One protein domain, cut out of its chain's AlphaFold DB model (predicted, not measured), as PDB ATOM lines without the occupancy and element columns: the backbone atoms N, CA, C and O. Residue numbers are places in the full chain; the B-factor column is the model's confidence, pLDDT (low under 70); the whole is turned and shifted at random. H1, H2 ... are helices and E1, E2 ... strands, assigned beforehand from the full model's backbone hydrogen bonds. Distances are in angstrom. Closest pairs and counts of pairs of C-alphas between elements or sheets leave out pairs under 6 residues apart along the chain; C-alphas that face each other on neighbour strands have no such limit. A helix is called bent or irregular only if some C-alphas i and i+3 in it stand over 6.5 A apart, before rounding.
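This is residues 427 to 543 of the 594 residues of an uncharacterized protein of Penicillium freii (UniProt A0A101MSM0). The model has two lobes: one is built of the short hairpin E1 and E2, with the long helix H4 beside it, H1 close to H4, and the loop of residues 427 to 440; the other holds two short helices, H2 and H3, packed together at a steep tilt, with a wide loop of residues 460 to 472. The chain passes from lobe to lobe twice, within residues 452 to 459 and again within residues 502 to 510. The printed part has 117 residues, with four named helices and two named strands that follow along the chain as H1, H2, H3, E1, E2, H4; the two strands make one antiparallel sheet, E1 - E2. The class is mostly helix, although under half of the residues are in named elements, 56 of 117. The whole is compact, with a radius of gyration of the C-alphas of 14.8 A, and spans 42 by 28 by 24 A.

E1 is residues 511 to 514, and E2 is residues 519 to 522. H4, residues 527 to 543, is 23.1 A long and ends at C-alpha 543 (181.041, 194.892, 202.613). It is irregular, but only just: C-alphas 540 and 543 are 6.52 A apart. H1, residues 441 to 451, begins at C-alpha 441 (183.178, 201.788, 196.756) and is 15.3 A long. H2 is residues 478 to 487, 14.5 A, beginning at C-alpha 478 (187.416, 220.559, 219.988). H3 is residues 492 to 501, 14.6 A.

E1 and E2 form a hairpin, antiparallel at 142 degrees, with N 512 and O 521 at 2.9 A and N 521 and O 512 at 2.8 A, both within hydrogen-bond range. The closest C-alphas of E1 and H4 are those of Phe 512 and Arg 534, 7.4 A apart. E2 and H4 are near each other, with 5 pairs of C-alphas within 10 A. H1 and H4 are close but not clearly touching: their closest C-alphas, those of Lys 445 and Phe 535, are 7.1 A apart, and they run opposite ways at a steep tilt of 48 degrees. H2 and H3 touch, their closest C-alphas being those of Thr 482 and Val 495 at 6.0 A, and run opposite ways at a steep tilt of 54 degrees. H2 is apart from H1, E1, E2 and H4. In H1 every O i to N i+4 pair is within hydrogen-bond range; in H2 it is 5 of 6, in H3 4 of 6 and in H4 12 of 13.

The two C-alphas farthest apart, those of Gly 439 and His 491, are 44.1 A apart, while the first and last printed C-alphas are 6.3 A apart. The printed part has no cut. The link from H1 to H2 is long, with 26 residues. The mean pLDDT of the printed part is 82.3; residue 454, residues 465 to 466 and residues 505 to 509 are under 70.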
ATOM      1  N   TYR A 427     177.661 199.399 200.123       88.06
ATOM      2  CA  TYR A 427     178.487 200.404 200.785       88.06
ATOM      3  C   TYR A 427     177.595 201.423 201.507       88.06
ATOM      4  O   TYR A 427     177.195 202.435 200.928       88.06
ATOM      5  N   GLY A 428     177.237 201.146 202.758       88.25
ATOM      6  CA  GLY A 428     176.573 202.121 203.625       88.25
ATOM      7  C   GLY A 428     177.566 203.114 204.228       88.25
ATOM      8  O   GLY A 428     178.725 202.777 204.447       88.25
ATOM      9  N   CYS A 429     177.130 204.343 204.493       90.38
ATOM     10  CA  CYS A 429     177.933 205.288 205.256       90.38
ATOM     11  C   CYS A 429     178.036 204.852 206.729       90.38
ATOM     12  O   CYS A 429     177.101 204.296 207.295       90.38
ATOM     13  N   THR A 430     179.202 205.103 207.313       86.50
ATOM     14  CA  THR A 430     179.656 204.649 208.637       86.50
ATOM     15  C   THR A 430     179.773 205.801 209.646       86.50
ATOM     16  O   THR A 430     180.392 205.663 210.699       86.50
ATOM     17  N   PHE A 431     179.194 206.960 209.315       82.88
ATOM     18  CA  PHE A 431     179.142 208.147 210.170       82.88
ATOM     19  C   PHE A 431     177.787 208.264 210.881       82.88
ATOM     20  O   PHE A 431     176.758 207.918 210.286       82.88
ATOM     21  N   PRO A 432     177.760 208.764 212.131       77.62
ATOM     22  CA  PRO A 432     176.531 208.876 212.908       77.62
ATOM     23  C   PRO A 432     175.530 209.800 212.205       77.62
ATOM     24  O   PRO A 432     175.899 210.738 211.498       77.62
ATOM     25  N   HIS A 433     174.246 209.474 212.351       75.69
ATOM     26  CA  HIS A 433     173.109 210.126 211.682       75.69
ATOM     27  C   HIS A 433     173.139 210.130 210.132       75.69
ATOM     28  O   HIS A 433     172.269 210.738 209.507       75.69
ATOM     29  N   CYS A 434     174.071 209.425 209.471       85.81
ATOM     30  CA  CYS A 434     174.174 209.406 208.009       85.81
ATOM     31  C   CYS A 434     173.764 208.062 207.377       85.81
ATOM     32  O   CYS A 434     174.599 207.273 206.946       85.81
ATOM     33  N   ALA A 435     172.462 207.840 207.183       83.75
ATOM     34  CA  ALA A 435     171.912 206.624 206.560       83.75
ATOM     35  C   ALA A 435     172.133 206.490 205.024       83.75
ATOM     36  O   ALA A 435     171.405 205.769 204.337       83.75
ATOM     37  N   LYS A 436     173.099 207.205 204.428       85.88
ATOM     38  CA  LYS A 436     173.323 207.221 202.966       85.88
ATOM     39  C   LYS A 436     174.084 205.969 202.508       85.88
ATOM     40  O   LYS A 436     175.214 205.753 202.927       85.88
ATOM     41  N   SER A 437     173.505 205.177 201.602       89.00
ATOM     42  CA  SER A 437     174.139 203.985 201.007       89.00
ATOM     43  C   SER A 437     174.462 204.149 199.517       89.00
ATOM     44  O   SER A 437     173.831 204.950 198.822       89.00
ATOM     45  N   PHE A 438     175.417 203.378 198.991       86.38
ATOM     46  CA  PHE A 438     175.980 203.557 197.648       86.38
ATOM     47  C   PHE A 438     176.187 202.230 196.909       86.38
ATOM     48  O   PHE A 438     176.566 201.215 197.488       86.38
ATOM     49  N   GLY A 439     175.986 202.252 195.588       83.12
ATOM     50  CA  GLY A 439     176.219 201.100 194.705       83.12
ATOM     51  C   GLY A 439     177.689 200.866 194.327       83.12
ATOM     52  O   GLY A 439     177.975 199.932 193.583       83.12
ATOM     53  N   SER A 440     178.632 201.701 194.788       84.50
ATOM     54  CA  SER A 440     180.063 201.508 194.527       84.50
ATOM     55  C   SER A 440     180.954 202.025 195.659       84.50
ATOM     56  O   SER A 440     180.646 203.025 196.313       84.50
ATOM     57  N   LYS A 441     182.117 201.377 195.824       87.50
ATOM     58  CA  LYS A 441     183.178 201.788 196.756       87.50
ATOM     59  C   LYS A 441     183.678 203.209 196.484       87.50
ATOM     60  O   LYS A 441     184.069 203.903 197.415       87.50
ATOM     61  N   ALA A 442     183.688 203.638 195.220       88.25
ATOM     62  CA  ALA A 442     184.188 204.951 194.822       88.25
ATOM     63  C   ALA A 442     183.228 206.078 195.234       88.25
ATOM     64  O   ALA A 442     183.678 207.089 195.770       88.25
ATOM     65  N   ASP A 443     181.920 205.879 195.046       88.75
ATOM     66  CA  ASP A 443     180.899 206.847 195.460       88.75
ATOM     67  C   ASP A 443     180.847 206.971 196.991       88.75
ATOM     68  O   ASP A 443     180.796 208.081 197.516       88.75
ATOM     69  N   TRP A 444     180.943 205.842 197.704       90.62
ATOM     70  CA  TRP A 444     181.011 205.804 199.168       90.62
ATOM     71  C   TRP A 444     182.283 206.464 199.726       90.62
ATOM     72  O   TRP A 444     182.170 207.364 200.558       90.62
ATOM     73  N   LYS A 445     183.478 206.104 199.218       90.25
ATOM     74  CA  LYS A 445     184.745 206.781 199.569       90.25
ATOM     75  C   LYS A 445     184.618 208.292 199.371       90.25
ATOM     76  O   LYS A 445     184.918 209.054 200.283       90.25
ATOM     77  N   ARG A 446     184.130 208.726 198.201       90.56
ATOM     78  CA  ARG A 446     183.950 210.150 197.893       90.56
ATOM     79  C   ARG A 446     182.980 210.821 198.863       90.56
ATOM     80  O   ARG A 446     183.275 211.921 199.309       90.56
ATOM     81  N   HIS A 447     181.867 210.170 199.201       90.38
ATOM     82  CA  HIS A 447     180.891 210.696 200.148       90.38
ATOM     83  C   HIS A 447     181.498 210.934 201.534       90.38
ATOM     84  O   HIS A 447     181.421 212.057 202.028       90.38
ATOM     85  N   GLU A 448     182.120 209.926 202.151       88.88
ATOM     86  CA  GLU A 448     182.684 210.088 203.497       88.88
ATOM     87  C   GLU A 448     183.839 211.092 203.508       88.88
ATOM     88  O   GLU A 448     183.864 211.983 204.358       88.88
ATOM     89  N   SER A 449     184.737 211.021 202.516       85.88
ATOM     90  CA  SER A 449     185.858 211.959 202.379       85.88
ATOM     91  C   SER A 449     185.432 213.417 202.182       85.88
ATOM     92  O   SER A 449     186.171 214.300 202.598       85.88
ATOM     93  N   SER A 450     184.278 213.695 201.558       86.19
ATOM     94  CA  SER A 450     183.858 215.069 201.231       86.19
ATOM     95  C   SER A 450     182.693 215.617 202.055       86.19
ATOM     96  O   SER A 450     182.310 216.767 201.848       86.19
ATOM     97  N   GLN A 451     182.054 214.814 202.908       82.25
ATOM     98  CA  GLN A 451     180.903 215.254 203.713       82.25
ATOM     99  C   GLN A 451     181.129 215.128 205.217       82.25
ATOM    100  O   GLN A 451     180.504 215.880 205.955       82.25
ATOM    101  N   HIS A 452     182.022 214.232 205.653       82.94
ATOM    102  CA  HIS A 452     182.222 213.954 207.079       82.94
ATOM    103  C   HIS A 452     183.684 214.079 207.512       82.94
ATOM    104  O   HIS A 452     183.976 214.736 208.499       82.94
ATOM    105  N   LEU A 453     184.617 213.523 206.733       77.19
ATOM    106  CA  LEU A 453     186.065 213.614 206.990       77.19
ATOM    107  C   LEU A 453     186.685 214.948 206.533       77.19
ATOM    108  O   LEU A 453     187.863 215.189 206.774       77.19
ATOM    109  N   GLY A 454     185.918 215.798 205.839       69.00
ATOM    110  CA  GLY A 454     186.382 217.097 205.341       69.00
ATOM    111  C   GLY A 454     186.444 218.200 206.406       69.00
ATOM    112  O   GLY A 454     187.012 219.258 206.146       69.00
ATOM    113  N   VAL A 455     185.865 217.964 207.587       72.81
ATOM    114  CA  VAL A 455     185.911 218.856 208.753       72.81
ATOM    115  C   VAL A 455     186.181 217.989 209.988       72.81
ATOM    116  O   VAL A 455     185.478 216.991 210.165       72.81
ATOM    117  N   PRO A 456     187.158 218.335 210.850       73.50
ATOM    118  CA  PRO A 456     187.385 217.601 212.086       73.50
ATOM    119  C   PRO A 456     186.124 217.536 212.944       73.50
ATOM    120  O   PRO A 456     185.445 218.544 213.155       73.50
ATOM    121  N   SER A 457     185.793 216.337 213.410       82.38
ATOM    122  CA  SER A 457     184.573 216.090 214.174       82.38
ATOM    123  C   SER A 457     184.795 215.069 215.282       82.38
ATOM    124  O   SER A 457     185.616 214.161 215.157       82.38
ATOM    125  N   TRP A 458     184.061 215.234 216.377       84.69
ATOM    126  CA  TRP A 458     184.151 214.430 217.592       84.69
ATOM    127  C   TRP A 458     182.776 213.871 217.938       84.69
ATOM    128  O   TRP A 458     181.791 214.606 217.883       84.69
ATOM    129  N   PHE A 459     182.703 212.594 218.306       82.19
ATOM    130  CA  PHE A 459     181.458 211.925 218.691       82.19
ATOM    131  C   PHE A 459     181.513 211.510 220.160       82.19
ATOM    132  O   PHE A 459     182.458 210.847 220.581       82.19
ATOM    133  N   CYS A 460     180.517 211.903 220.953       84.38
ATOM    134  CA  CYS A 460     180.473 211.544 222.364       84.38
ATOM    135  C   CYS A 460     179.948 210.114 222.564       84.38
ATOM    136  O   CYS A 460     178.794 209.816 222.262       84.38
ATOM    137  N   THR A 461     180.808 209.249 223.101       80.31
ATOM    138  CA  THR A 461     180.548 207.829 223.397       80.31
ATOM    139  C   THR A 461     180.051 207.574 224.822       80.31
ATOM    140  O   THR A 461     179.768 206.431 225.164       80.31
ATOM    141  N   GLU A 462     179.993 208.621 225.645       81.06
ATOM    142  CA  GLU A 462     179.730 208.561 227.088       81.06
ATOM    143  C   GLU A 462     178.231 208.472 227.407       81.06
ATOM    144  O   GLU A 462     177.392 208.850 226.584       81.06
ATOM    145  N   HIS A 463     177.886 208.038 228.622       81.88
ATOM    146  CA  HIS A 463     176.514 208.109 229.133       81.88
ATOM    147  C   HIS A 463     176.207 209.495 229.713       81.88
ATOM    148  O   HIS A 463     176.980 210.024 230.508       81.88
ATOM    149  N   ASP A 464     175.048 210.055 229.367       75.81
ATOM    150  CA  ASP A 464     174.557 211.306 229.944       75.81
ATOM    151  C   ASP A 464     174.132 211.096 231.408       75.81
ATOM    152  O   ASP A 464     173.250 210.289 231.714       75.81
ATOM    153  N   VAL A 465     174.764 211.840 232.321       69.25
ATOM    154  CA  VAL A 465     174.643 211.689 233.786       69.25
ATOM    155  C   VAL A 465     173.202 211.839 234.293       69.25
ATOM    156  O   VAL A 465     172.867 211.306 235.349       69.25
ATOM    157  N   GLN A 466     172.335 212.549 233.561       67.44
ATOM    158  CA  GLN A 466     170.955 212.812 233.980       67.44
ATOM    159  C   GLN A 466     169.962 211.745 233.503       67.44
ATOM    160  O   GLN A 466     168.872 211.638 234.060       67.44
ATOM    161  N   THR A 467     170.310 210.969 232.472       72.62
ATOM    162  CA  THR A 467     169.370 210.051 231.795       72.62
ATOM    163  C   THR A 467     169.885 208.622 231.625       72.62
ATOM    164  O   THR A 467     169.102 207.732 231.305       72.62
ATOM    165  N   GLY A 468     171.186 208.374 231.812       72.00
ATOM    166  CA  GLY A 468     171.835 207.075 231.595       72.00
ATOM    167  C   GLY A 468     171.945 206.646 230.125       72.00
ATOM    168  O   GLY A 468     172.612 205.655 229.820       72.00
ATOM    169  N   ALA A 469     171.328 207.379 229.196       73.50
ATOM    170  CA  ALA A 469     171.402 207.111 227.765       73.50
ATOM    171  C   ALA A 469     172.806 207.407 227.212       73.50
ATOM    172  O   ALA A 469     173.511 208.280 227.721       73.50
ATOM    173  N   SER A 470     173.204 206.707 226.148       76.69
ATOM    174  CA  SER A 470     174.371 207.084 225.348       76.69
ATOM    175  C   SER A 470     174.170 208.497 224.790       76.69
ATOM    176  O   SER A 470     173.113 208.828 224.254       76.69
ATOM    177  N   CYS A 471     175.166 209.365 224.955       79.00
ATOM    178  CA  CYS A 471     175.000 210.783 224.664       79.00
ATOM    179  C   CYS A 471     174.949 211.076 223.157       79.00
ATOM    180  O   CYS A 471     174.222 211.979 222.747       79.00
ATOM    181  N   GLU A 472     175.747 210.366 222.353       77.19
ATOM    182  CA  GLU A 472     175.756 210.334 220.874       77.19
ATOM    183  C   GLU A 472     175.873 211.694 220.145       77.19
ATOM    184  O   GLU A 472     175.758 211.777 218.923       77.19
ATOM    185  N   ARG A 473     176.154 212.785 220.868       79.44
ATOM    186  CA  ARG A 473     176.283 214.137 220.305       79.44
ATOM    187  C   ARG A 473     177.556 214.246 219.460       79.44
ATOM    188  O   ARG A 473     178.647 213.893 219.917       79.44
ATOM    189  N   LEU A 474     177.418 214.783 218.245       82.25
ATOM    190  CA  LEU A 474     178.530 215.089 217.342       82.25
ATOM    191  C   LEU A 474     178.871 216.587 217.366       82.25
ATOM    192  O   LEU A 474     177.992 217.441 217.261       82.25
ATOM    193  N   PHE A 475     180.163 216.897 217.456       82.75
ATOM    194  CA  PHE A 475     180.710 218.248 217.569       82.75
ATOM    195  C   PHE A 475     181.715 218.517 216.448       82.75
ATOM    196  O   PHE A 475     182.518 217.650 216.113       82.75
ATOM    197  N   SER A 476     181.713 219.731 215.895       80.38
ATOM    198  CA  SER A 476     182.637 220.190 214.840       80.38
ATOM    199  C   SER A 476     183.818 221.026 215.357       80.38
ATOM    200  O   SER A 476     184.609 221.545 214.572       80.38
ATOM    201  N   ARG A 477     183.939 221.194 216.681       82.69
ATOM    202  CA  ARG A 477     185.031 221.921 217.345       82.69
ATOM    203  C   ARG A 477     185.501 221.156 218.572       82.69
ATOM    204  O   ARG A 477     184.687 220.627 219.327       82.69
ATOM    205  N   VAL A 478     186.812 221.176 218.802       83.81
ATOM    206  CA  VAL A 478     187.416 220.559 219.988       83.81
ATOM    207  C   VAL A 478     186.951 221.253 221.271       83.81
ATOM    208  O   VAL A 478     186.625 220.571 222.230       83.81
ATOM    209  N   ASP A 479     186.817 222.584 221.268       86.50
ATOM    210  CA  ASP A 479     186.452 223.386 222.451       86.50
ATOM    211  C   ASP A 479     185.044 223.069 222.980       86.50
ATOM    212  O   ASP A 479     184.811 223.013 224.188       86.50
ATOM    213  N   THR A 480     184.082 222.856 222.074       87.88
ATOM    214  CA  THR A 480     182.704 222.516 222.454       87.88
ATOM    215  C   THR A 480     182.597 221.060 222.892       87.88
ATOM    216  O   THR A 480     181.870 220.768 223.838       87.88
ATOM    217  N   TYR A 481     183.377 220.161 222.280       86.38
ATOM    218  CA  TYR A 481     183.492 218.770 222.712       86.38
ATOM    219  C   TYR A 481     184.154 218.635 224.094       86.38
ATOM    220  O   TYR A 481     183.639 217.928 224.954       86.38
ATOM    221  N   THR A 482     185.260 219.337 224.356       86.88
ATOM    222  CA  THR A 482     185.984 219.264 225.638       86.88
ATOM    223  C   THR A 482     185.187 219.894 226.778       86.88
ATOM    224  O   THR A 482     185.165 219.344 227.879       86.88
ATOM    225  N   HIS A 483     184.460 220.989 226.520       87.94
ATOM    226  CA  HIS A 483     183.471 221.516 227.463       87.94
ATOM    227  C   HIS A 483     182.341 220.506 227.718       87.94
ATOM    228  O   HIS A 483     181.964 220.290 228.867       87.94
ATOM    229  N   HIS A 484     181.832 219.848 226.674       87.38
ATOM    230  CA  HIS A 484     180.784 218.840 226.809       87.38
ATOM    231  C   HIS A 484     181.231 217.610 227.620       87.38
ATOM    232  O   HIS A 484     180.481 217.166 228.483       87.38
ATOM    233  N   LEU A 485     182.459 217.106 227.452       86.50
ATOM    234  CA  LEU A 485     182.963 215.992 228.275       86.50
ATOM    235  C   LEU A 485     182.987 216.317 229.779       86.50
ATOM    236  O   LEU A 485     182.740 215.434 230.599       86.50
ATOM    237  N   ARG A 486     183.208 217.583 230.159       86.62
ATOM    238  CA  ARG A 486     183.109 218.017 231.564       86.62
ATOM    239  C   ARG A 486     181.673 217.932 232.110       86.62
ATOM    240  O   ARG A 486     181.508 217.758 233.312       86.62
ATOM    241  N   GLN A 487     180.645 217.993 231.254       84.56
ATOM    242  CA  GLN A 487     179.241 217.768 231.645       84.56
ATOM    243  C   GLN A 487     178.974 216.297 232.013       84.56
ATOM    244  O   GLN A 487     178.111 216.029 232.842       84.56
ATOM    245  N   HIS A 488     179.770 215.366 231.471       83.00
ATOM    246  CA  HIS A 488     179.782 213.946 231.857       83.00
ATOM    247  C   HIS A 488     180.679 213.647 233.069       83.00
ATOM    248  O   HIS A 488     180.946 212.490 233.377       83.00
ATOM    249  N   GLY A 489     181.190 214.677 233.753       81.19
ATOM    250  CA  GLY A 489     182.079 214.526 234.908       81.19
ATOM    251  C   GLY A 489     183.510 214.088 234.571       81.19
ATOM    252  O   GLY A 489     184.281 213.786 235.481       81.19
ATOM    253  N   ILE A 490     183.900 214.060 233.290       83.31
ATOM    254  CA  ILE A 490     185.243 213.625 232.884       83.31
ATOM    255  C   ILE A 490     186.283 214.653 233.335       83.31
ATOM    256  O   ILE A 490     186.272 215.813 232.914       83.31
ATOM    257  N   HIS A 491     187.209 214.203 234.185       80.69
ATOM    258  CA  HIS A 491     188.274 215.038 234.730       80.69
ATOM    259  C   HIS A 491     189.229 215.525 233.632       80.69
ATOM    260  O   HIS A 491     189.538 214.806 232.682       80.69
ATOM    261  N   GLU A 492     189.762 216.735 233.796       79.44
ATOM    262  CA  GLU A 492     190.533 217.465 232.782       79.44
ATOM    263  C   GLU A 492     191.701 216.683 232.147       79.44
ATOM    264  O   GLU A 492     191.946 216.819 230.950       79.44
ATOM    265  N   TYR A 493     192.365 215.794 232.898       80.94
ATOM    266  CA  TYR A 493     193.457 214.968 232.370       80.94
ATOM    267  C   TYR A 493     192.982 213.919 231.346       80.94
ATOM    268  O   TYR A 493     193.711 213.596 230.409       80.94
ATOM    269  N   HIS A 494     191.752 213.413 231.485       81.19
ATOM    270  CA  HIS A 494     191.135 212.500 230.522       81.19
ATOM    271  C   HIS A 494     190.578 213.239 229.300       81.19
ATOM    272  O   HIS A 494     190.605 212.688 228.202       81.19
ATOM    273  N   VAL A 495     190.109 214.484 229.458       82.56
ATOM    274  CA  VAL A 495     189.442 215.256 228.391       82.56
ATOM    275  C   VAL A 495     190.300 215.353 227.121       82.56
ATOM    276  O   VAL A 495     189.783 215.165 226.020       82.56
ATOM    277  N   ALA A 496     191.615 215.564 227.252       78.81
ATOM    278  CA  ALA A 496     192.536 215.591 226.113       78.81
ATOM    279  C   ALA A 496     192.683 214.217 225.424       78.81
ATOM    280  O   ALA A 496     192.673 214.136 224.195       78.81
ATOM    281  N   ALA A 497     192.763 213.129 226.197       78.88
ATOM    282  CA  ALA A 497     192.851 211.770 225.663       78.88
ATOM    283  C   ALA A 497     191.552 211.361 224.943       78.88
ATOM    284  O   ALA A 497     191.599 210.886 223.808       78.88
ATOM    285  N   SER A 498     190.387 211.628 225.539       79.00
ATOM    286  CA  SER A 498     189.078 211.385 224.919       79.00
ATOM    287  C   SER A 498     188.834 212.264 223.683       79.00
ATOM    288  O   SER A 498     188.161 211.829 222.749       79.00
ATOM    289  N   ALA A 499     189.421 213.466 223.611       77.50
ATOM    290  CA  ALA A 499     189.415 214.305 222.407       77.50
ATOM    291  C   ALA A 499     190.339 213.793 221.285       77.50
ATOM    292  O   ALA A 499     190.072 214.067 220.115       77.50
ATOM    293  N   GLY A 500     191.383 213.020 221.594       74.56
ATOM    294  CA  GLY A 500     192.148 212.272 220.588       74.56
ATOM    295  C   GLY A 500     191.439 210.988 220.138       74.56
ATOM    296  O   GLY A 500     191.346 210.704 218.941       74.56
ATOM    297  N   ASN A 501     190.901 210.236 221.101       75.06
ATOM    298  CA  ASN A 501     190.366 208.884 220.922       75.06
ATOM    299  C   ASN A 501     189.000 208.810 220.226       75.06
ATOM    300  O   ASN A 501     188.701 207.761 219.643       75.06
ATOM    301  N   ASN A 502     188.198 209.877 220.295       76.75
ATOM    302  CA  ASN A 502     186.835 209.950 219.741       76.75
ATOM    303  C   ASN A 502     186.706 210.952 218.575       76.75
ATOM    304  O   ASN A 502     185.602 211.293 218.140       76.75
ATOM    305  N   ARG A 503     187.846 211.431 218.068       78.44
ATOM    306  CA  ARG A 503     187.951 212.197 216.823       78.44
ATOM    307  C   ARG A 503     187.695 211.269 215.628       78.44
ATOM    308  O   ARG A 503     188.279 210.188 215.558       78.44
ATOM    309  N   LEU A 504     186.821 211.679 214.711       75.12
ATOM    310  CA  LEU A 504     186.349 210.867 213.582       75.12
ATOM    311  C   LEU A 504     187.182 211.030 212.304       75.12
ATOM    312  O   LEU A 504     187.165 210.140 211.452       75.12
ATOM    313  N   ASP A 505     187.913 212.135 212.149       68.38
ATOM    314  CA  ASP A 505     188.944 212.250 211.122       68.38
ATOM    315  C   ASP A 505     190.253 211.628 211.629       68.38
ATOM    316  O   ASP A 505     190.809 212.059 212.637       68.38
ATOM    317  N   LEU A 506     190.765 210.619 210.911       68.56
ATOM    318  CA  LEU A 506     191.939 209.801 211.286       68.56
ATOM    319  C   LEU A 506     193.280 210.576 211.246       68.56
ATOM    320  O   LEU A 506     194.365 209.997 211.156       68.56
ATOM    321  N   THR A 507     193.221 211.903 211.276       65.56
ATOM    322  CA  THR A 507     194.332 212.834 211.099       65.56
ATOM    323  C   THR A 507     195.304 212.741 212.276       65.56
ATOM    324  O   THR A 507     195.127 213.394 213.303       65.56
ATOM    325  N   GLY A 508     196.343 211.917 212.116       65.31
ATOM    326  CA  GLY A 508     197.368 211.661 213.136       65.31
ATOM    327  C   GLY A 508     197.066 210.489 214.078       65.31
ATOM    328  O   GLY A 508     197.815 210.275 215.026       65.31
ATOM    329  N   GLN A 509     196.005 209.713 213.837       69.56
ATOM    330  CA  GLN A 509     195.712 208.513 214.628       69.56
ATOM    331  C   GLN A 509     196.582 207.314 214.190       69.56
ATOM    332  O   GLN A 509     196.960 207.184 213.023       69.56
ATOM    333  N   SER A 510     196.887 206.421 215.138       78.31
ATOM    334  CA  SER A 510     197.575 205.130 214.925       78.31
ATOM    335  C   SER A 510     196.616 203.938 214.807       78.31
ATOM    336  O   SER A 510     197.029 202.808 214.558       78.31
ATOM    337  N   HIS A 511     195.324 204.175 215.019       82.88
ATOM    338  CA  HIS A 511     194.253 203.188 215.001       82.88
ATOM    339  C   HIS A 511     192.916 203.895 214.730       82.88
ATOM    340  O   HIS A 511     192.805 205.096 214.950       82.88
ATOM    341  N   PHE A 512     191.883 203.167 214.309       85.25
ATOM    342  CA  PHE A 512     190.525 203.707 214.156       85.25
ATOM    343  C   PHE A 512     189.481 202.741 214.715       85.25
ATOM    344  O   PHE A 512     189.715 201.538 214.772       85.25
ATOM    345  N   TRP A 513     188.309 203.237 215.110       84.44
ATOM    346  CA  TRP A 513     187.192 202.363 215.479       84.44
ATOM    347  C   TRP A 513     186.528 201.762 214.234       84.44
ATOM    348  O   TRP A 513     186.053 202.505 213.369       84.44
ATOM    349  N   CYS A 514     186.447 200.432 214.156       88.31
ATOM    350  CA  CYS A 514     185.591 199.757 213.183       88.31
ATOM    351  C   CYS A 514     184.300 199.294 213.864       88.31
ATOM    352  O   CYS A 514     184.312 198.370 214.676       88.31
ATOM    353  N   GLY A 515     183.176 199.913 213.497       83.12
ATOM    354  CA  GLY A 515     181.862 199.620 214.066       83.12
ATOM    355  C   GLY A 515     181.243 198.291 213.648       83.12
ATOM    356  O   GLY A 515     180.224 197.906 214.208       83.12
ATOM    357  N   PHE A 516     181.848 197.580 212.695       86.12
ATOM    358  CA  PHE A 516     181.499 196.189 212.403       86.12
ATOM    359  C   PHE A 516     182.318 195.210 213.260       86.12
ATOM    360  O   PHE A 516     181.771 194.255 213.798       86.12
ATOM    361  N   CYS A 517     183.618 195.469 213.460       86.44
ATOM    362  CA  CYS A 517     184.455 194.670 214.364       86.44
ATOM    363  C   CYS A 517     184.171 194.914 215.856       86.44
ATOM    364  O   CYS A 517     184.589 194.110 216.685       86.44
ATOM    365  N   ASN A 518     183.538 196.040 216.201       83.81
ATOM    366  CA  ASN A 518     183.347 196.514 217.575       83.81
ATOM    367  C   ASN A 518     184.670 196.653 218.369       83.81
ATOM    368  O   ASN A 518     184.709 196.421 219.577       83.81
ATOM    369  N   HIS A 519     185.768 197.016 217.692       83.00
ATOM    370  CA  HIS A 519     187.056 197.303 218.332       83.00
ATOM    371  C   HIS A 519     187.884 198.353 217.572       83.00
ATOM    372  O   HIS A 519     187.591 198.729 216.430       83.00
ATOM    373  N   ARG A 520     188.959 198.829 218.215       85.12
ATOM    374  CA  ARG A 520     189.984 199.681 217.589       85.12
ATOM    375  C   ARG A 520     190.885 198.815 216.697       85.12
ATOM    376  O   ARG A 520     191.422 197.807 217.146       85.12
ATOM    377  N   VAL A 521     191.017 199.185 215.428       87.00
ATOM    378  CA  VAL A 521     191.816 198.505 214.397       87.00
ATOM    379  C   VAL A 521     193.098 199.317 214.168       87.00
ATOM    380  O   VAL A 521     192.989 200.515 213.891       87.00
ATOM    381  N   PRO A 522     194.302 198.726 214.286       86.69
ATOM    382  CA  PRO A 522     195.559 199.446 214.091       86.69
ATOM    383  C   PRO A 522     195.774 199.832 212.622       86.69
ATOM    384  O   PRO A 522     195.429 199.081 211.708       86.69
ATOM    385  N   LEU A 523     196.380 200.999 212.413       85.56
ATOM    386  CA  LEU A 523     196.767 201.550 211.114       85.56
ATOM    387  C   LEU A 523     198.284 201.413 210.944       85.56
ATOM    388  O   LEU A 523     199.034 201.577 211.905       85.56
ATOM    389  N   LYS A 524     198.742 201.100 209.729       84.81
ATOM    390  CA  LYS A 524     200.175 200.941 209.415       84.81
ATOM    391  C   LYS A 524     200.813 202.238 208.929       84.81
ATOM    392  O   LYS A 524     201.999 202.451 209.150       84.81
ATOM    393  N   ASN A 525     200.027 203.080 208.268       84.00
ATOM    394  CA  ASN A 525     200.413 204.413 207.819       84.00
ATOM    395  C   ASN A 525     199.591 205.491 208.545       84.00
ATOM    396  O   ASN A 525     198.611 205.190 209.225       84.00
ATOM    397  N   HIS A 526     199.968 206.758 208.362       79.19
ATOM    398  CA  HIS A 526     199.237 207.931 208.857       79.19
ATOM    399  C   HIS A 526     198.664 208.751 207.685       79.19
ATOM    400  O   HIS A 526     198.970 208.484 206.527       79.19
ATOM    401  N   GLY A 527     197.819 209.750 207.960       75.50
ATOM    402  CA  GLY A 527     197.345 210.692 206.934       75.50
ATOM    403  C   GLY A 527     196.394 210.075 205.885       75.50
ATOM    404  O   GLY A 527     195.509 209.294 206.248       75.50
ATOM    405  N   PRO A 528     196.492 210.439 204.590       77.88
ATOM    406  CA  PRO A 528     195.566 209.948 203.568       77.88
ATOM    407  C   PRO A 528     195.710 208.440 203.298       77.88
ATOM    408  O   PRO A 528     194.724 207.783 202.950       77.88
ATOM    409  N   GLU A 529     196.887 207.862 203.534       82.69
ATOM    410  CA  GLU A 529     197.138 206.420 203.489       82.69
ATOM    411  C   GLU A 529     196.356 205.694 204.596       82.69
ATOM    412  O   GLU A 529     195.707 204.683 204.322       82.69
ATOM    413  N   ALA A 530     196.305 206.252 205.811       83.69
ATOM    414  CA  ALA A 530     195.497 205.726 206.917       83.69
ATOM    415  C   ALA A 530     193.991 205.711 206.599       83.69
ATOM    416  O   ALA A 530     193.292 204.724 206.844       83.69
ATOM    417  N   LEU A 531     193.482 206.789 205.991       83.62
ATOM    418  CA  LEU A 531     192.105 206.828 205.488       83.62
ATOM    419  C   LEU A 531     191.880 205.744 204.423       83.62
ATOM    420  O   LEU A 531     190.847 205.068 204.423       83.62
ATOM    421  N   HIS A 532     192.852 205.534 203.532       86.81
ATOM    422  CA  HIS A 532     192.784 204.483 202.523       86.81
ATOM    423  C   HIS A 532     192.760 203.077 203.148       86.81
ATOM    424  O   HIS A 532     191.986 202.237 202.677       86.81
ATOM    425  N   GLU A 533     193.540 202.829 204.204       89.31
ATOM    426  CA  GLU A 533     193.526 201.590 204.991       89.31
ATOM    427  C   GLU A 533     192.164 201.344 205.642       89.31
ATOM    428  O   GLU A 533     191.573 200.294 205.378       89.31
ATOM    429  N   ARG A 534     191.600 202.319 206.372       89.38
ATOM    430  CA  ARG A 534     190.235 202.243 206.939       89.38
ATOM    431  C   ARG A 534     189.217 201.799 205.891       89.38
ATOM    432  O   ARG A 534     188.492 200.824 206.082       89.38
ATOM    433  N   PHE A 535     189.182 202.482 204.750       90.31
ATOM    434  CA  PHE A 535     188.246 202.160 203.676       90.31
ATOM    435  C   PHE A 535     188.535 200.830 202.955       90.31
ATOM    436  O   PHE A 535     187.688 200.355 202.194       90.31
ATOM    437  N   ASN A 536     189.734 200.260 203.095       90.88
ATOM    438  CA  ASN A 536     190.074 198.954 202.534       90.88
ATOM    439  C   ASN A 536     189.748 197.828 203.514       90.88
ATOM    440  O   ASN A 536     189.171 196.841 203.073       90.88
ATOM    441  N   HIS A 537     190.012 198.008 204.808       90.88
ATOM    442  CA  HIS A 537     189.526 197.127 205.867       90.88
ATOM    443  C   HIS A 537     187.998 196.994 205.793       90.88
ATOM    444  O   HIS A 537     187.499 195.897 205.589       90.88
ATOM    445  N   ILE A 538     187.251 198.103 205.806       89.38
ATOM    446  CA  ILE A 538     185.777 198.072 205.758       89.38
ATOM    447  C   ILE A 538     185.235 197.419 204.461       89.38
ATOM    448  O   ILE A 538     184.248 196.685 204.481       89.38
ATOM    449  N   ASP A 539     185.897 197.629 203.319       89.94
ATOM    450  CA  ASP A 539     185.525 197.004 202.040       89.94
ATOM    451  C   ASP A 539     185.838 195.500 201.975       89.94
ATOM    452  O   ASP A 539     185.061 194.739 201.405       89.94
ATOM    453  N   ILE A 540     186.984 195.066 202.504       88.19
ATOM    454  CA  ILE A 540     187.445 193.673 202.421       88.19
ATOM    455  C   ILE A 540     186.817 192.831 203.531       88.19
ATOM    456  O   ILE A 540     186.276 191.763 203.249       88.19
ATOM    457  N   GLU A 541     186.845 193.327 204.765       87.06
ATOM    458  CA  GLU A 541     186.425 192.574 205.938       87.06
ATOM    459  C   GLU A 541     184.913 192.561 206.154       87.06
ATOM    460  O   GLU A 541     184.454 191.643 206.826       87.06
ATOM    461  N   HIS A 542     184.154 193.500 205.569       88.69
ATOM    462  CA  HIS A 542     182.718 193.635 205.847       88.69
ATOM    463  C   HIS A 542     181.841 193.685 204.590       88.69
ATOM    464  O   HIS A 542     181.118 192.728 204.293       88.69
ATOM    465  N   PHE A 543     181.940 194.740 203.771       87.31
ATOM    466  CA  PHE A 543     181.041 194.892 202.613       87.31
ATOM    467  C   PHE A 543     181.173 193.774 201.564       87.31
ATOM    468  O   PHE A 543     180.197 193.470 200.877       87.31
TER     469      PHE A 543